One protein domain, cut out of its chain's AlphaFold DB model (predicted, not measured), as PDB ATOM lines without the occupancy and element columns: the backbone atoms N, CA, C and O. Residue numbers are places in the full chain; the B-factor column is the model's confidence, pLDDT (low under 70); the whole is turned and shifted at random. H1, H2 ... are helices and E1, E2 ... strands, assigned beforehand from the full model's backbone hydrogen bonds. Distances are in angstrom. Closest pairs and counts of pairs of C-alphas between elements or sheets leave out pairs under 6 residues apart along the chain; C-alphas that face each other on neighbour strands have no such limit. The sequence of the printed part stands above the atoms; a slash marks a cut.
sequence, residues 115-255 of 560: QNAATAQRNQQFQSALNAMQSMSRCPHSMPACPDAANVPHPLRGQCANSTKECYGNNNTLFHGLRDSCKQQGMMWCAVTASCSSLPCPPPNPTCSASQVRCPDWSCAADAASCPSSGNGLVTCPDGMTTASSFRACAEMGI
ATOM      1  N   GLN A 115     169.868 130.520 162.357       85.38
ATOM      2  CA  GLN A 115     168.863 130.505 163.427       85.38
ATOM      3  C   GLN A 115     168.193 131.873 163.621       85.38
ATOM      4  O   GLN A 115     166.984 131.926 163.859       85.38
ATOM      5  N   ASN A 116     168.925 132.975 163.429       84.06
ATOM      6  CA  ASN A 116     168.348 134.315 163.340       84.06
ATOM      7  C   ASN A 116     167.427 134.456 162.122       84.06
ATOM      8  O   ASN A 116     166.306 134.924 162.282       84.06
ATOM      9  N   ALA A 117     167.853 134.021 160.931       85.19
ATOM     10  CA  ALA A 117     167.039 134.095 159.717       85.19
ATOM     11  C   ALA A 117     165.743 133.274 159.843       85.19
ATOM     12  O   ALA A 117     164.662 133.796 159.583       85.19
ATOM     13  N   ALA A 118     165.828 132.033 160.331       86.12
ATOM     14  CA  ALA A 118     164.667 131.176 160.569       86.12
ATOM     15  C   ALA A 118     163.719 131.746 161.640       86.12
ATOM     16  O   ALA A 118     162.503 131.613 161.530       86.12
ATOM     17  N   THR A 119     164.248 132.414 162.669       85.19
ATOM     18  CA  THR A 119     163.423 133.030 163.722       85.19
ATOM     19  C   THR A 119     162.793 134.346 163.255       85.19
ATOM     20  O   THR A 119     161.613 134.573 163.502       85.19
ATOM     21  N   ALA A 120     163.509 135.158 162.474       82.81
ATOM     22  CA  ALA A 120     162.944 136.326 161.802       82.81
ATOM     23  C   ALA A 120     161.853 135.930 160.789       82.81
ATOM     24  O   ALA A 120     160.801 136.564 160.754       82.81
ATOM     25  N   GLN A 121     162.054 134.850 160.024       85.69
ATOM     26  CA  GLN A 121     161.051 134.286 159.115       85.69
ATOM     27  C   GLN A 121     159.816 133.778 159.873       85.69
ATOM     28  O   GLN A 121     158.697 134.101 159.477       85.69
ATOM     29  N   ARG A 122     159.988 133.040 160.981       84.75
ATOM     30  CA  ARG A 122     158.866 132.627 161.845       84.75
ATOM     31  C   ARG A 122     158.119 133.836 162.403       84.75
ATOM     32  O   ARG A 122     156.905 133.904 162.262       84.75
ATOM     33  N   ASN A 123     158.815 134.846 162.921       82.94
ATOM     34  CA  ASN A 123     158.181 136.074 163.403       82.94
ATOM     35  C   ASN A 123     157.450 136.853 162.283       82.94
ATOM     36  O   ASN A 123     156.381 137.405 162.523       82.94
ATOM     37  N   GLN A 124     157.960 136.854 161.045       85.00
ATOM     38  CA  GLN A 124     157.250 137.406 159.879       85.00
ATOM     39  C   GLN A 124     155.999 136.589 159.513       85.00
ATOM     40  O   GLN A 124     154.954 137.178 159.244       85.00
ATOM     41  N   GLN A 125     156.073 135.253 159.537       85.81
ATOM     42  CA  GLN A 125     154.923 134.362 159.324       85.81
ATOM     43  C   GLN A 125     153.855 134.572 160.414       85.81
ATOM     44  O   GLN A 125     152.678 134.731 160.096       85.81
ATOM     45  N   PHE A 126     154.265 134.686 161.680       82.88
ATOM     46  CA  PHE A 126     153.386 134.964 162.819       82.88
ATOM     47  C   PHE A 126     152.739 136.355 162.707       82.88
ATOM     48  O   PHE A 126     151.520 136.473 162.804       82.88
ATOM     49  N   GLN A 127     153.510 137.410 162.423       82.94
ATOM     50  CA  GLN A 127     152.968 138.761 162.227       82.94
ATOM     51  C   GLN A 127     152.035 138.836 161.006       82.94
ATOM     52  O   GLN A 127     151.013 139.514 161.060       82.94
ATOM     53  N   SER A 128     152.333 138.108 159.923       83.56
ATOM     54  CA  SER A 128     151.431 137.962 158.773       83.56
ATOM     55  C   SER A 128     150.112 137.298 159.183       83.56
ATOM     56  O   SER A 128     149.043 137.798 158.831       83.56
ATOM     57  N   ALA A 129     150.168 136.245 160.005       80.75
ATOM     58  CA  ALA A 129     148.989 135.599 160.573       80.75
ATOM     59  C   ALA A 129     148.183 136.539 161.491       80.75
ATOM     60  O   ALA A 129     146.955 136.553 161.409       80.75
ATOM     61  N   LEU A 130     148.839 137.380 162.303       79.75
ATOM     62  CA  LEU A 130     148.153 138.391 163.121       79.75
ATOM     63  C   LEU A 130     147.457 139.443 162.259       79.75
ATOM     64  O   LEU A 130     146.284 139.737 162.479       79.75
ATOM     65  N   ASN A 131     148.147 139.963 161.243       81.50
ATOM     66  CA  ASN A 131     147.588 140.942 160.312       81.50
ATOM     67  C   ASN A 131     146.393 140.354 159.533       81.50
ATOM     68  O   ASN A 131     145.430 141.067 159.259       81.50
ATOM     69  N   ALA A 132     146.420 139.051 159.226       79.56
ATOM     70  CA  ALA A 132     145.310 138.332 158.604       79.56
ATOM     71  C   ALA A 132     144.125 138.105 159.566       79.56
ATOM     72  O   ALA A 132     142.975 138.275 159.172       79.56
ATOM     73  N   MET A 133     144.362 137.803 160.848       77.81
ATOM     74  CA  MET A 133     143.279 137.778 161.848       77.81
ATOM     75  C   MET A 133     142.680 139.174 162.088       77.81
ATOM     76  O   MET A 133     141.476 139.301 162.295       77.81
ATOM     77  N   GLN A 134     143.488 140.234 162.001       77.69
ATOM     78  CA  GLN A 134     143.009 141.619 162.055       77.69
ATOM     79  C   GLN A 134     142.250 142.042 160.786       77.69
ATOM     80  O   GLN A 134     141.355 142.877 160.877       77.69
ATOM     81  N   SER A 135     142.547 141.488 159.603       73.44
ATOM     82  CA  SER A 135     141.762 141.790 158.397       73.44
ATOM     83  C   SER A 135     140.390 141.107 158.404       73.44
ATOM     84  O   SER A 135     139.439 141.702 157.900       73.44
ATOM     85  N   MET A 136     140.240 139.941 159.050       71.00
ATOM     86  CA  MET A 136     138.930 139.296 159.254       71.00
ATOM     87  C   MET A 136     137.925 140.191 159.993       71.00
ATOM     88  O   MET A 136     136.736 140.124 159.695       71.00
ATOM     89  N   SER A 137     138.364 141.057 160.919       71.69
ATOM     90  CA  SER A 137     137.447 141.936 161.673       71.69
ATOM     91  C   SER A 137     136.817 143.055 160.832       71.69
ATOM     92  O   SER A 137     135.956 143.782 161.324       71.69
ATOM     93  N   ARG A 138     137.209 143.180 159.556       79.56
ATOM     94  CA  ARG A 138     136.565 144.053 158.563       79.56
ATOM     95  C   ARG A 138     135.301 143.433 157.959       79.56
ATOM     96  O   ARG A 138     134.532 144.151 157.326       79.56
ATOM     97  N   CYS A 139     135.099 142.128 158.133       82.62
ATOM     98  CA  CYS A 139     133.949 141.396 157.615       82.62
ATOM     99  C   CYS A 139     132.874 141.162 158.689       82.62
ATOM    100  O   CYS A 139     133.182 141.163 159.886       82.62
ATOM    101  N   PRO A 140     131.602 140.945 158.290       79.00
ATOM    102  CA  PRO A 140     130.537 140.561 159.214       79.00
ATOM    103  C   PRO A 140     130.909 139.322 160.042       79.00
ATOM    104  O   PRO A 140     131.619 138.443 159.553       79.00
ATOM    105  N   HIS A 141     130.409 139.233 161.281       65.56
ATOM    106  CA  HIS A 141     130.721 138.172 162.258       65.56
ATOM    107  C   HIS A 141     130.179 136.775 161.872       65.56
ATOM    108  O   HIS A 141     129.273 136.239 162.507       65.56
ATOM    109  N   SER A 142     130.754 136.212 160.813       70.19
ATOM    110  CA  SER A 142     130.577 134.858 160.270       70.19
ATOM    111  C   SER A 142     131.444 134.636 159.017       70.19
ATOM    112  O   SER A 142     131.782 133.497 158.704       70.19
ATOM    113  N   MET A 143     131.820 135.714 158.315       82.94
ATOM    114  CA  MET A 143     132.455 135.695 156.993       82.94
ATOM    115  C   MET A 143     133.981 135.883 157.064       82.94
ATOM    116  O   MET A 143     134.440 136.842 157.688       82.94
ATOM    117  N   PRO A 144     134.797 135.032 156.412       84.69
ATOM    118  CA  PRO A 144     136.215 135.317 156.201       84.69
ATOM    119  C   PRO A 144     136.469 136.514 155.269       84.69
ATOM    120  O   PRO A 144     135.737 136.750 154.306       84.69
ATOM    121  N   ALA A 145     137.578 137.213 155.522       88.12
ATOM    122  CA  ALA A 145     138.179 138.159 154.585       88.12
ATOM    123  C   ALA A 145     139.143 137.419 153.644       88.12
ATOM    124  O   ALA A 145     140.021 136.680 154.097       88.12
ATOM    125  N   CYS A 146     139.002 137.630 152.340       90.44
ATOM    126  CA  CYS A 146     139.868 137.033 151.335       90.44
ATOM    127  C   CYS A 146     141.248 137.717 151.289       90.44
ATOM    128  O   CYS A 146     141.322 138.948 151.380       90.44
ATOM    129  N   PRO A 147     142.347 136.962 151.086       90.62
ATOM    130  CA  PRO A 147     143.684 137.541 150.984       90.62
ATOM    131  C   PRO A 147     143.790 138.552 149.834       90.62
ATOM    132  O   PRO A 147     143.297 138.305 148.731       90.62
ATOM    133  N   ASP A 148     144.500 139.659 150.049       89.38
ATOM    134  CA  ASP A 148     144.968 140.505 148.947       89.38
ATOM    135  C   ASP A 148     146.293 139.946 148.410       89.38
ATOM    136  O   ASP A 148     147.382 140.322 148.840       89.38
ATOM    137  N   ALA A 149     146.183 138.937 147.541       89.44
ATOM    138  CA  ALA A 149     147.320 138.169 147.042       89.44
ATOM    139  C   ALA A 149     147.162 137.795 145.563       89.44
ATOM    140  O   ALA A 149     146.054 137.619 145.053       89.44
ATOM    141  N   ALA A 150     148.283 137.634 144.854       88.94
ATOM    142  CA  ALA A 150     148.301 137.423 143.402       88.94
ATOM    143  C   ALA A 150     147.518 136.175 142.938       88.94
ATOM    144  O   ALA A 150     146.916 136.183 141.864       88.94
ATOM    145  N   ASN A 151     147.498 135.131 143.763       88.12
ATOM    146  CA  ASN A 151     146.811 133.856 143.554       88.12
ATOM    147  C   ASN A 151     145.325 133.856 143.976       88.12
ATOM    148  O   ASN A 151     144.627 132.877 143.718       88.12
ATOM    149  N   VAL A 152     144.833 134.935 144.594       90.25
ATOM    150  CA  VAL A 152     143.397 135.201 144.760       90.25
ATOM    151  C   VAL A 152     142.890 135.911 143.493       90.25
ATOM    152  O   VAL A 152     143.560 136.840 143.014       90.25
ATOM    153  N   PRO A 153     141.737 135.514 142.912       90.69
ATOM    154  CA  PRO A 153     141.166 136.187 141.748       90.69
ATOM    155  C   PRO A 153     140.922 137.674 142.020       90.69
ATOM    156  O   PRO A 153     140.393 138.041 143.066       90.69
ATOM    157  N   HIS A 154     141.265 138.536 141.060       91.50
ATOM    158  CA  HIS A 154     141.201 139.994 141.218       91.50
ATOM    159  C   HIS A 154     139.890 140.548 141.830       91.50
ATOM    160  O   HIS A 154     140.001 141.406 142.703       91.50
ATOM    161  N   PRO A 155     138.667 140.114 141.448       91.56
ATOM    162  CA  PRO A 155     137.438 140.659 142.041       91.56
ATOM    163  C   PRO A 155     137.190 140.240 143.502       91.56
ATOM    164  O   PRO A 155     136.285 140.783 144.123       91.56
ATOM    165  N   LEU A 156     137.961 139.293 144.050       91.38
ATOM    166  CA  LEU A 156     137.789 138.759 145.406       91.38
ATOM    167  C   LEU A 156     138.856 139.250 146.398       91.38
ATOM    168  O   LEU A 156     138.710 139.042 147.598       91.38
ATOM    169  N   ARG A 157     139.931 139.902 145.937       91.75
ATOM    170  CA  ARG A 157     141.024 140.366 146.811       91.75
ATOM    171  C   ARG A 157     140.523 141.367 147.847       91.75
ATOM    172  O   ARG A 157     139.886 142.359 147.495       91.75
ATOM    173  N   GLY A 158     140.793 141.090 149.122       87.69
ATOM    174  CA  GLY A 158     140.349 141.915 150.248       87.69
ATOM    175  C   GLY A 158     138.831 141.967 150.474       87.69
ATOM    176  O   GLY A 158     138.395 142.708 151.352       87.69
ATOM    177  N   GLN A 159     138.028 141.216 149.709       90.75
ATOM    178  CA  GLN A 159     136.573 141.149 149.880       90.75
ATOM    179  C   GLN A 159     136.183 140.165 150.985       90.75
ATOM    180  O   GLN A 159     136.957 139.282 151.354       90.75
ATOM    181  N   CYS A 160     134.959 140.292 151.489       90.62
ATOM    182  CA  CYS A 160     134.358 139.292 152.367       90.62
ATOM    183  C   CYS A 160     133.707 138.184 151.536       90.62
ATOM    184  O   CYS A 160     133.048 138.470 150.536       90.62
ATOM    185  N   ALA A 161     133.862 136.936 151.967       88.44
ATOM    186  CA  ALA A 161     133.264 135.763 151.335       88.44
ATOM    187  C   ALA A 161     132.529 134.894 152.364       88.44
ATOM    188  O   ALA A 161     132.709 135.052 153.570       88.44
ATOM    189  N   ASN A 162     131.712 133.950 151.902       82.94
ATOM    190  CA  ASN A 162     130.958 133.032 152.760       82.94
ATOM    191  C   ASN A 162     131.828 131.874 153.283       82.94
ATOM    192  O   ASN A 162     131.517 131.275 154.310       82.94
ATOM    193  N   SER A 163     132.921 131.560 152.578       85.44
ATOM    194  CA  SER A 163     133.912 130.543 152.950       85.44
ATOM    195  C   SER A 163     135.288 130.874 152.364       85.44
ATOM    196  O   SER A 163     135.400 131.565 151.349       85.44
ATOM    197  N   THR A 164     136.359 130.325 152.943       87.12
ATOM    198  CA  THR A 164     137.722 130.487 152.401       87.12
ATOM    199  C   THR A 164     137.871 129.896 150.989       87.12
ATOM    200  O   THR A 164     138.666 130.389 150.191       87.12
ATOM    201  N   LYS A 165     137.073 128.877 150.642       87.44
ATOM    202  CA  LYS A 165     137.007 128.273 149.303       87.44
ATOM    203  C   LYS A 165     136.547 129.255 148.227       87.44
ATOM    204  O   LYS A 165     137.085 129.260 147.116       87.44
ATOM    205  N   GLU A 166     135.565 130.090 148.550       89.31
ATOM    206  CA  GLU A 166     135.035 131.097 147.632       89.31
ATOM    207  C   GLU A 166     136.124 132.109 147.242       89.31
ATOM    208  O   GLU A 166     136.268 132.395 146.056       89.31
ATOM    209  N   CYS A 167     136.992 132.514 148.182       90.06
ATOM    210  CA  CYS A 167     138.158 133.368 147.913       90.06
ATOM    211  C   CYS A 167     139.118 132.812 146.848       90.06
ATOM    212  O   CYS A 167     139.789 133.583 146.171       90.06
ATOM    213  N   TYR A 168     139.183 131.491 146.659       90.50
ATOM    214  CA  TYR A 168     139.994 130.851 145.617       90.50
ATOM    215  C   TYR A 168     139.183 130.514 144.355       90.50
ATOM    216  O   TYR A 168     139.570 129.657 143.559       90.50
ATOM    217  N   GLY A 169     138.038 131.178 144.159       85.19
ATOM    218  CA  GLY A 169     137.155 130.981 143.010       85.19
ATOM    219  C   GLY A 169     136.581 129.564 142.926       85.19
ATOM    220  O   GLY A 169     136.290 129.097 141.829       85.19
ATOM    221  N   ASN A 170     136.476 128.858 144.060       83.81
ATOM    222  CA  ASN A 170     136.153 127.428 144.140       83.81
ATOM    223  C   ASN A 170     137.127 126.495 143.376       83.81
ATOM    224  O   ASN A 170     136.794 125.339 143.106       83.81
ATOM    225  N   ASN A 171     138.336 126.957 143.038       85.38
ATOM    226  CA  ASN A 171     139.308 126.199 142.249       85.38
ATOM    227  C   ASN A 171     140.197 125.300 143.131       85.38
ATOM    228  O   ASN A 171     141.342 125.637 143.448       85.38
ATOM    229  N   ASN A 172     139.681 124.118 143.483       84.62
ATOM    230  CA  ASN A 172     140.420 123.104 144.245       84.62
ATOM    231  C   ASN A 172     141.781 122.743 143.607       84.62
ATOM    232  O   ASN A 172     142.746 122.511 144.330       84.62
ATOM    233  N   THR A 173     141.893 122.716 142.272       87.50
ATOM    234  CA  THR A 173     143.140 122.358 141.567       87.50
ATOM    235  C   THR A 173     144.251 123.377 141.819       87.50
ATOM    236  O   THR A 173     145.379 122.994 142.133       87.50
ATOM    237  N   LEU A 174     143.931 124.675 141.745       86.75
ATOM    238  CA  LEU A 174     144.853 125.755 142.107       86.75
ATOM    239  C   LEU A 174     145.270 125.643 143.578       86.75
ATOM    240  O   LEU A 174     146.455 125.720 143.897       86.75
ATOM    241  N   PHE A 175     144.301 125.423 144.470       87.50
ATOM    242  CA  PHE A 175     144.556 125.354 145.904       87.50
ATOM    243  C   PHE A 175     145.433 124.157 146.303       87.50
ATOM    244  O   PHE A 175     146.391 124.323 147.058       87.50
ATOM    245  N   HIS A 176     145.171 122.962 145.764       88.50
ATOM    246  CA  HIS A 176     146.026 121.795 145.997       88.50
ATOM    247  C   HIS A 176     147.436 122.002 145.425       88.50
ATOM    248  O   HIS A 176     148.401 121.667 146.103       88.50
ATOM    249  N   GLY A 177     147.581 122.635 144.254       90.75
ATOM    250  CA  GLY A 177     148.895 122.990 143.704       90.75
ATOM    251  C   GLY A 177     149.706 123.924 144.615       90.75
ATOM    252  O   GLY A 177     150.900 123.708 144.815       90.75
ATOM    253  N   LEU A 178     149.056 124.922 145.224       91.62
ATOM    254  CA  LEU A 178     149.675 125.822 146.208       91.62
ATOM    255  C   LEU A 178     150.070 125.073 147.492       91.62
ATOM    256  O   LEU A 178     151.211 125.182 147.947       91.62
ATOM    257  N   ARG A 179     149.164 124.247 148.032       90.81
ATOM    258  CA  ARG A 179     149.415 123.406 149.213       90.81
ATOM    259  C   ARG A 179     150.585 122.449 149.007       90.81
ATOM    260  O   ARG A 179     151.473 122.365 149.854       90.81
ATOM    261  N   ASP A 180     150.600 121.747 147.884       91.38
ATOM    262  CA  ASP A 180     151.589 120.710 147.613       91.38
ATOM    263  C   ASP A 180     152.960 121.324 147.262       91.38
ATOM    264  O   ASP A 180     153.991 120.745 147.602       91.38
ATOM    265  N   SER A 181     152.988 122.548 146.716       92.62
ATOM    266  CA  SER A 181     154.203 123.368 146.565       92.62
ATOM    267  C   SER A 181     154.824 123.774 147.912       92.62
ATOM    268  O   SER A 181     156.039 123.663 148.088       92.62
ATOM    269  N   CYS A 182     154.021 124.174 148.908       92.56
ATOM    270  CA  CYS A 182     154.537 124.404 150.264       92.56
ATOM    271  C   CYS A 182     155.016 123.102 150.918       92.56
ATOM    272  O   CYS A 182     156.084 123.077 151.532       92.56
ATOM    273  N   LYS A 183     154.281 121.999 150.724       90.69
ATOM    274  CA  LYS A 183     154.635 120.685 151.277       90.69
ATOM    275  C   LYS A 183     155.988 120.177 150.763       90.69
ATOM    276  O   LYS A 183     156.745 119.597 151.536       90.69
ATOM    277  N   GLN A 184     156.331 120.445 149.499       90.94
ATOM    278  CA  GLN A 184     157.664 120.161 148.937       90.94
ATOM    279  C   GLN A 184     158.797 120.943 149.627       90.94
ATOM    280  O   GLN A 184     159.940 120.494 149.614       90.94
ATOM    281  N   GLN A 185     158.487 122.077 150.260       89.25
ATOM    282  CA  GLN A 185     159.421 122.902 151.036       89.25
ATOM    283  C   GLN A 185     159.388 122.583 152.545       89.25
ATOM    284  O   GLN A 185     159.985 123.308 153.335       89.25
ATOM    285  N   GLY A 186     158.663 121.538 152.968       88.44
ATOM    286  CA  GLY A 186     158.461 121.216 154.386       88.44
ATOM    287  C   GLY A 186     157.546 122.198 155.131       88.44
ATOM    288  O   GLY A 186     157.592 122.256 156.356       88.44
ATOM    289  N   MET A 187     156.732 122.977 154.413       90.12
ATOM    290  CA  MET A 187     155.836 123.994 154.971       90.12
ATOM    291  C   MET A 187     154.355 123.668 154.731       90.12
ATOM    292  O   MET A 187     153.981 122.988 153.776       90.12
ATOM    293  N   MET A 188     153.496 124.216 155.584       89.44
ATOM    294  CA  MET A 188     152.040 124.204 155.433       89.44
ATOM    295  C   MET A 188     151.599 125.375 154.545       89.44
ATOM    296  O   MET A 188     152.304 126.378 154.446       89.44
ATOM    297  N   TRP A 189     150.431 125.279 153.911       91.12
ATOM    298  CA  TRP A 189     149.844 126.384 153.143       91.12
ATOM    299  C   TRP A 189     148.723 127.053 153.930       91.12
ATOM    300  O   TRP A 189     147.735 126.413 154.288       91.12
ATOM    301  N   CYS A 190     148.864 128.355 154.164       90.69
ATOM    302  CA  CYS A 190     147.919 129.123 154.957       90.69
ATOM    303  C   CYS A 190     146.979 129.924 154.056       90.69
ATOM    304  O   CYS A 190     147.337 130.957 153.489       90.69
ATOM    305  N   ALA A 191     145.736 129.452 153.962       89.44
ATOM    306  CA  ALA A 191     144.724 129.981 153.050       89.44
ATOM    307  C   ALA A 191     144.354 131.464 153.281       89.44
ATOM    308  O   ALA A 191     143.887 132.104 152.341       89.44
ATOM    309  N   VAL A 192     144.585 132.017 154.483       87.38
ATOM    310  CA  VAL A 192     144.280 133.424 154.839       87.38
ATOM    311  C   VAL A 192     145.415 134.395 154.514       87.38
ATOM    312  O   VAL A 192     145.173 135.531 154.124       87.38
ATOM    313  N   THR A 193     146.664 133.963 154.682       89.06
ATOM    314  CA  THR A 193     147.853 134.766 154.346       89.06
ATOM    315  C   THR A 193     148.295 134.554 152.899       89.06
ATOM    316  O   THR A 193     149.182 135.263 152.431       89.06
ATOM    317  N   ALA A 194     147.697 133.574 152.206       90.38
ATOM    318  CA  ALA A 194     148.074 133.124 150.868       90.38
ATOM    319  C   ALA A 194     149.583 132.826 150.748       90.38
ATOM    320  O   ALA A 194     150.230 133.185 149.762       90.38
ATOM    321  N   SER A 195     150.150 132.177 151.769       90.69
ATOM    322  CA  SER A 195     151.591 131.941 151.885       90.69
ATOM    323  C   SER A 195     151.933 130.586 152.510       90.69
ATOM    324  O   SER A 195     151.110 129.958 153.182       90.69
ATOM    325  N   CYS A 196     153.172 130.131 152.292       90.69
ATOM    326  CA  CYS A 196     153.727 128.980 152.998       90.69
ATOM    327  C   CYS A 196     154.178 129.375 154.416       90.69
ATOM    328  O   CYS A 196     154.848 130.396 154.598       90.69
ATOM    329  N   SER A 197     153.861 128.538 155.404       88.12
ATOM    330  CA  SER A 197     154.206 128.734 156.813       88.12
ATOM    331  C   SER A 197     154.904 127.516 157.414       88.12
ATOM    332  O   SER A 197     154.538 126.375 157.136       88.12
ATOM    333  N   SER A 198     155.884 127.769 158.281       84.06
ATOM    334  CA  SER A 198     156.455 126.763 159.193       84.06
ATOM    335  C   SER A 198     155.735 126.720 160.551       84.06
ATOM    336  O   SER A 198     155.945 125.804 161.336       84.06
ATOM    337  N   LEU A 199     154.862 127.698 160.807       81.69
ATOM    338  CA  LEU A 199     154.043 127.841 162.010       81.69
ATOM    339  C   LEU A 199     152.571 127.484 161.741       81.69
ATOM    340  O   LEU A 199     152.125 127.638 160.597       81.69
ATOM    341  N   PRO A 200     151.798 127.094 162.777       79.31
ATOM    342  CA  PRO A 200     150.344 126.958 162.717       79.31
ATOM    343  C   PRO A 200     149.653 128.063 161.906       79.31
ATOM    344  O   PRO A 200     149.846 129.251 162.170       79.31
ATOM    345  N   CYS A 201     148.839 127.683 160.918       84.00
ATOM    346  CA  CYS A 201     148.126 128.663 160.107       84.00
ATOM    347  C   CYS A 201     147.056 129.407 160.927       84.00
ATOM    348  O   CYS A 201     146.387 128.785 161.760       84.00
ATOM    349  N   PRO A 202     146.828 130.711 160.667       82.62
ATOM    350  CA  PRO A 202     145.712 131.431 161.269       82.62
ATOM    351  C   PRO A 202     144.388 130.748 160.885       82.62
ATOM    352  O   PRO A 202     144.182 130.467 159.699       82.62
ATOM    353  N   PRO A 203     143.484 130.493 161.848       84.50
ATOM    354  CA  PRO A 203     142.174 129.907 161.586       84.50
ATOM    355  C   PRO A 203     141.399 130.650 160.488       84.50
ATOM    356  O   PRO A 203     141.174 131.849 160.629       84.50
ATOM    357  N   PRO A 204     140.967 129.986 159.401       79.25
ATOM    358  CA  PRO A 204     140.568 130.682 158.182       79.25
ATOM    359  C   PRO A 204     139.095 131.089 158.119       79.25
ATOM    360  O   PRO A 204     138.706 131.733 157.149       79.25
ATOM    361  N   ASN A 205     138.290 130.756 159.134       79.12
ATOM    362  CA  ASN A 205     136.915 131.235 159.286       79.12
ATOM    363  C   ASN A 205     136.698 131.717 160.733       79.12
ATOM    364  O   ASN A 205     137.115 131.017 161.666       79.12
ATOM    365  N   PRO A 206     136.021 132.861 160.950       76.00
ATOM    366  CA  PRO A 206     135.668 133.328 162.288       76.00
ATOM    367  C   PRO A 206     134.615 132.413 162.928       76.00
ATOM    368  O   PRO A 206     133.890 131.691 162.238       76.00
ATOM    369  N   THR A 207     134.516 132.430 164.258       80.31
ATOM    370  CA  THR A 207     133.483 131.706 165.019       80.31
ATOM    371  C   THR A 207     132.077 132.152 164.594       80.31
ATOM    372  O   THR A 207     131.829 133.350 164.487       80.31
ATOM    373  N   CYS A 208     131.160 131.205 164.363       81.75
ATOM    374  CA  CYS A 208     129.747 131.519 164.109       81.75
ATOM    375  C   CYS A 208     129.091 132.180 165.332       81.75
ATOM    376  O   CYS A 208     129.566 132.015 166.459       81.75
ATOM    377  N   SER A 209     127.981 132.897 165.140       79.00
ATOM    378  CA  SER A 209     127.232 133.439 166.279       79.00
ATOM    379  C   SER A 209     126.646 132.312 167.150       79.00
ATOM    380  O   SER A 209     126.463 131.183 166.698       79.00
ATOM    381  N   ALA A 210     126.303 132.612 168.407       73.12
ATOM    382  CA  ALA A 210     125.720 131.625 169.325       73.12
ATOM    383  C   ALA A 210     124.346 131.076 168.872       73.12
ATOM    384  O   ALA A 210     123.868 130.093 169.427       73.12
ATOM    385  N   SER A 211     123.716 131.702 167.871       76.62
ATOM    386  CA  SER A 211     122.447 131.284 167.260       76.62
ATOM    387  C   SER A 211     122.633 130.662 165.866       76.62
ATOM    388  O   SER A 211     121.699 130.672 165.068       76.62
ATOM    389  N   GLN A 212     123.845 130.210 165.538       85.00
ATOM    390  CA  GLN A 212     124.216 129.636 164.244       85.00
ATOM    391  C   GLN A 212     124.955 128.306 164.423       85.00
ATOM    392  O   GLN A 212     125.568 128.040 165.457       85.00
ATOM    393  N   VAL A 213     124.941 127.484 163.376       86.31
ATOM    394  CA  VAL A 213     125.733 126.254 163.274       86.31
ATOM    395  C   VAL A 213     126.827 126.397 162.220       86.31
ATOM    396  O   VAL A 213     126.672 127.125 161.239       86.31
ATOM    397  N   ARG A 214     127.928 125.664 162.406       89.62
ATOM    398  CA  ARG A 214     128.975 125.507 161.392       89.62
ATOM    399  C   ARG A 214     128.543 124.454 160.367       89.62
ATOM    400  O   ARG A 214     128.260 123.314 160.741       89.62
ATOM    401  N   CYS A 215     128.538 124.818 159.090       89.00
ATOM    402  CA  CYS A 215     128.191 123.921 157.991       89.00
ATOM    403  C   CYS A 215     129.404 123.138 157.441       89.00
ATOM    404  O   CYS A 215     130.544 123.528 157.699       89.00
ATOM    405  N   PRO A 216     129.206 122.039 156.677       89.06
ATOM    406  CA  PRO A 216     130.297 121.194 156.160       89.06
ATOM    407  C   PRO A 216     131.260 121.867 155.164       89.06
ATOM    408  O   PRO A 216     132.321 121.317 154.878       89.06
ATOM    409  N   ASP A 217     130.904 123.036 154.634       85.75
ATOM    410  CA  ASP A 217     131.735 123.920 153.800       85.75
ATOM    411  C   ASP A 217     132.451 125.024 154.612       85.75
ATOM    412  O   ASP A 217     133.122 125.885 154.049       85.75
ATOM    413  N   TRP A 218     132.306 124.974 155.939       87.75
ATOM    414  CA  TRP A 218     132.752 125.934 156.951       87.75
ATOM    415  C   TRP A 218     132.045 127.295 157.001       87.75
ATOM    416  O   TRP A 218     132.380 128.112 157.868       87.75
ATOM    417  N   SER A 219     130.996 127.500 156.199       87.00
ATOM    418  CA  SER A 219     130.073 128.629 156.371       87.00
ATOM    419  C   SER A 219     129.292 128.537 157.698       87.00
ATOM    420  O   SER A 219     129.336 127.524 158.409       87.00
ATOM    421  N   CYS A 220     128.581 129.611 158.055       87.06
ATOM    422  CA  CYS A 220     127.684 129.657 159.212       87.06
ATOM    423  C   CYS A 220     126.232 129.822 158.748       87.06
ATOM    424  O   CYS A 220     125.917 130.803 158.074       87.06
ATOM    425  N   ALA A 221     125.342 128.915 159.159       87.81
ATOM    426  CA  ALA A 221     123.908 128.978 158.862       87.81
ATOM    427  C   ALA A 221     123.063 129.033 160.145       87.81
ATOM    428  O   ALA A 221     123.567 128.781 161.239       87.81
ATOM    429  N   ALA A 222     121.775 129.370 160.024       87.00
ATOM    430  CA  ALA A 222     120.857 129.437 161.166       87.00
ATOM    431  C   ALA A 222     120.618 128.057 161.813       87.00
ATOM    432  O   ALA A 222     120.548 127.940 163.035       87.00
ATOM    433  N   ASP A 223     120.543 127.005 160.999       84.38
ATOM    434  CA  ASP A 223     120.333 125.626 161.432       84.38
ATOM    435  C   ASP A 223     121.040 124.624 160.502       84.38
ATOM    436  O   ASP A 223     121.615 124.987 159.474       84.38
ATOM    437  N   ALA A 224     121.019 123.345 160.883       83.12
ATOM    438  CA  ALA A 224     121.683 122.275 160.141       83.12
ATOM    439  C   ALA A 224     120.933 121.835 158.867       83.12
ATOM    440  O   ALA A 224     121.534 121.171 158.026       83.12
ATOM    441  N   ALA A 225     119.654 122.194 158.707       86.50
ATOM    442  CA  ALA A 225     118.887 121.926 157.487       86.50
ATOM    443  C   ALA A 225     119.201 122.952 156.381       86.50
ATOM    444  O   ALA A 225     119.084 122.650 155.198       86.50
ATOM    445  N   SER A 226     119.654 124.141 156.781       88.31
ATOM    446  CA  SER A 226     120.136 125.221 155.918       88.31
ATOM    447  C   SER A 226     121.565 125.003 155.395       88.31
ATOM    448  O   SER A 226     122.043 125.791 154.582       88.31
ATOM    449  N   CYS A 227     122.270 123.967 155.862       87.00
ATOM    450  CA  CYS A 227     123.634 123.662 155.434       87.00
ATOM    451  C   CYS A 227     123.678 122.852 154.121       87.00
ATOM    452  O   CYS A 227     122.833 121.980 153.911       87.00
ATOM    453  N   PRO A 228     124.705 123.040 153.266       84.31
ATOM    454  CA  PRO A 228     124.959 122.145 152.142       84.31
ATOM    455  C   PRO A 228     125.272 120.718 152.617       84.31
ATOM    456  O   PRO A 228     125.958 120.516 153.623       84.31
ATOM    457  N   SER A 229     124.802 119.725 151.858       76.62
ATOM    458  CA  SER A 229     124.989 118.300 152.149       76.62
ATOM    459  C   SER A 229     126.464 117.922 152.303       76.62
ATOM    460  O   SER A 229     127.290 118.228 151.439       76.62
ATOM    461  N   SER A 230     126.797 117.199 153.374       68.50
ATOM    462  CA  SER A 230     128.134 116.640 153.580       68.50
ATOM    463  C   SER A 230     128.463 115.560 152.543       68.50
ATOM    464  O   SER A 230     127.621 114.740 152.177       68.50
ATOM    465  N   GLY A 231     129.717 115.550 152.080       62.09
ATOM    466  CA  GLY A 231     130.232 114.528 151.168       62.09
ATOM    467  C   GLY A 231     130.470 113.166 151.836       62.09
ATOM    468  O   GLY A 231     130.267 112.981 153.035       62.09
ATOM    469  N   ASN A 232     130.934 112.202 151.037       54.62
ATOM    470  CA  ASN A 232     131.096 110.799 151.429       54.62
ATOM    471  C   ASN A 232     132.157 110.582 152.532       54.62
ATOM    472  O   ASN A 232     133.321 110.326 152.231       54.62
ATOM    473  N   GLY A 233     131.747 110.630 153.802       67.81
ATOM    474  CA  GLY A 233     132.464 110.074 154.964       67.81
ATOM    475  C   GLY A 233     133.744 110.789 155.422       67.81
ATOM    476  O   GLY A 233     134.135 110.631 156.575       67.81
ATOM    477  N   LEU A 234     134.382 111.582 154.561       84.88
ATOM    478  CA  LEU A 234     135.498 112.463 154.908       84.88
ATOM    479  C   LEU A 234     134.981 113.814 155.414       84.88
ATOM    480  O   LEU A 234     133.967 114.317 154.927       84.88
ATOM    481  N   VAL A 235     135.716 114.439 156.335       89.38
ATOM    482  CA  VAL A 235     135.455 115.831 156.722       89.38
ATOM    483  C   VAL A 235     136.149 116.791 155.761       89.38
ATOM    484  O   VAL A 235     137.275 116.541 155.327       89.38
ATOM    485  N   THR A 236     135.507 117.920 155.465       90.69
ATOM    486  CA  THR A 236     136.185 119.090 154.896       90.69
ATOM    487  C   THR A 236     136.994 119.770 155.999       90.69
ATOM    488  O   THR A 236     136.477 120.000 157.095       90.69
ATOM    489  N   CYS A 237     138.237 120.138 155.718       90.62
ATOM    490  CA  CYS A 237     139.063 120.945 156.608       90.62
ATOM    491  C   CYS A 237     138.675 122.437 156.541       90.62
ATOM    492  O   CYS A 237     137.976 122.839 155.609       90.62
ATOM    493  N   PRO A 238     139.111 123.278 157.503       89.12
ATOM    494  CA  PRO A 238     138.703 124.687 157.577       89.12
ATOM    495  C   PRO A 238     138.998 125.546 156.345       89.12
ATOM    496  O   PRO A 238     138.361 126.575 156.164       89.12
ATOM    497  N   ASP A 239     139.929 125.146 155.481       86.56
ATOM    498  CA  ASP A 239     140.155 125.811 154.193       86.56
ATOM    499  C   ASP A 239     138.978 125.654 153.200       86.56
ATOM    500  O   ASP A 239     138.946 126.326 152.171       86.56
ATOM    501  N   GLY A 240     138.009 124.780 153.495       85.44
ATOM    502  CA  GLY A 240     136.866 124.456 152.641       85.44
ATOM    503  C   GLY A 240     137.217 123.580 151.430       85.44
ATOM    504  O   GLY A 240     136.367 123.381 150.561       85.44
ATOM    505  N   MET A 241     138.455 123.082 151.326       85.88
ATOM    506  CA  MET A 241     138.995 122.467 150.101       85.88
ATOM    507  C   MET A 241     139.812 121.195 150.342       85.88
ATOM    508  O   MET A 241     139.716 120.262 149.545       85.88
ATOM    509  N   THR A 242     140.607 121.125 151.409       87.38
ATOM    510  CA  THR A 242     141.267 119.885 151.831       87.38
ATOM    511  C   THR A 242     140.244 118.984 152.519       87.38
ATOM    512  O   THR A 242     139.385 119.457 153.260       87.38
ATOM    513  N   THR A 243     140.329 117.677 152.286       89.25
ATOM    514  CA  THR A 243     139.523 116.664 152.978       89.25
ATOM    515  C   THR A 243     140.418 115.748 153.806       89.25
ATOM    516  O   THR A 243     141.557 115.466 153.428       89.25
ATOM    517  N   ALA A 244     139.905 115.282 154.944       91.00
ATOM    518  CA  ALA A 244     140.617 114.394 155.859       91.00
ATOM    519  C   ALA A 244     139.673 113.366 156.502       91.00
ATOM    520  O   ALA A 244     138.450 113.457 156.396       91.00
ATOM    521  N   SER A 245     140.242 112.374 157.188       91.31
ATOM    522  CA  SER A 245     139.493 111.339 157.915       91.31
ATOM    523  C   SER A 245     138.838 111.839 159.209       91.31
ATOM    524  O   SER A 245     137.906 111.211 159.701       91.31
ATOM    525  N   SER A 246     139.315 112.951 159.776       90.81
ATOM    526  CA  SER A 246     138.788 113.565 161.001       90.81
ATOM    527  C   SER A 246     139.216 115.033 161.112       90.81
ATOM    528  O   SER A 246     140.147 115.469 160.432       90.81
ATOM    529  N   PHE A 247     138.567 115.804 161.991       90.44
ATOM    530  CA  PHE A 247     138.978 117.189 162.260       90.44
ATOM    531  C   PHE A 247     140.363 117.256 162.918       90.44
ATOM    532  O   PHE A 247     141.168 118.108 162.542       90.44
ATOM    533  N   ARG A 248     140.703 116.288 163.781       90.69
ATOM    534  CA  ARG A 248     142.079 116.061 164.244       90.69
ATOM    535  C   ARG A 248     143.077 115.960 163.089       90.69
ATOM    536  O   ARG A 248     144.074 116.668 163.105       90.69
ATOM    537  N   ALA A 249     142.787 115.162 162.059       91.12
ATOM    538  CA  ALA A 249     143.675 115.017 160.905       91.12
ATOM    539  C   ALA A 249     143.814 116.320 160.085       91.12
ATOM    540  O   ALA A 249     144.864 116.558 159.496       91.12
ATOM    541  N   CYS A 250     142.807 117.205 160.076       91.00
ATOM    542  CA  CYS A 250     142.958 118.562 159.532       91.00
ATOM    543  C   CYS A 250     143.910 119.424 160.378       91.00
ATOM    544  O   CYS A 250     144.740 120.149 159.829       91.00
ATOM    545  N   ALA A 251     143.817 119.333 161.706       89.94
ATOM    546  CA  ALA A 251     144.677 120.070 162.629       89.94
ATOM    547  C   ALA A 251     146.134 119.549 162.607       89.94
ATOM    548  O   ALA A 251     147.065 120.349 162.625       89.94
ATOM    549  N   GLU A 252     146.336 118.236 162.438       88.25
ATOM    550  CA  GLU A 252     147.640 117.591 162.189       88.25
ATOM    551  C   GLU A 252     148.262 118.010 160.836       88.25
ATOM    552  O   GLU A 252     149.481 117.987 160.681       88.25
ATOM    553  N   MET A 253     147.455 118.463 159.864       85.81
ATOM    554  CA  MET A 253     147.928 119.128 158.633       85.81
ATOM    555  C   MET A 253     148.163 120.644 158.801       85.81
ATOM    556  O   MET A 253     148.455 121.332 157.822       85.81
ATOM    557  N   GLY A 254     148.011 121.183 160.016       86.38
ATOM    558  CA  GLY A 254     148.146 122.610 160.318       86.38
ATOM    559  C   GLY A 254     146.929 123.474 159.973       86.38
ATOM    560  O   GLY A 254     147.022 124.703 160.007       86.38
ATOM    561  N   ILE A 255     145.792 122.863 159.624       88.62
ATOM    562  CA  ILE A 255     144.578 123.558 159.172       88.62
ATOM    563  C   ILE A 255     143.632 123.754 160.366       88.62
ATOM    564  O   ILE A 255     142.693 122.991 160.591       88.62
TER     565      ILE A 255
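Overview. This is residues 115 to 255 of the 560 residues of an uncharacterized protein of Guillardia theta (strain CCMP2712) (UniProt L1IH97). Little regular structure is here: a small antiparallel hairpin, E1 - E2, sits between H3 and the long helix H1, amid long loops. The printed part has 141 residues, of which the named elements, H1 H2 H3 E1 E2 H4 along the chain, hold only 51; these 51 are mostly helix, 45 in helices and 6 in strands. It is compact, with a radius of gyration of the C-alphas of 15.0 A, yet elongated, spanning 51 by 33 by 28 A.

Arrangement. Look at E1, residues 188 to 190, and E2, residues 195 to 197: N 188 and O 197 are within hydrogen-bond range, 2.9 A. The closest C-alphas of E1 and H3, residues 172 to 184, are Arg 179 and Trp 189, 4.9 A; those of E2 and H1, residues 115 to 136, are Gln 125 and Ser 197, 6.2 A. H2, residues 164 to 167, is apart from H4, residues 247 to 252. Every O i to N i+4 pair is within range in H1, H3 and H4; H2 is too short for one.

Along the chain. Find C-alpha 115 at (168.863, 130.505, 163.427); H1 runs 31.5 A from there. H3 spans 18.1 A. H4 ends at (147.640, 117.591, 162.189).

Size, cuts and confidence. The printed part has no cut. The links H1 to H2 and E2 to H4 are long. Residues 141 and 230 to 233 have pLDDT under 70.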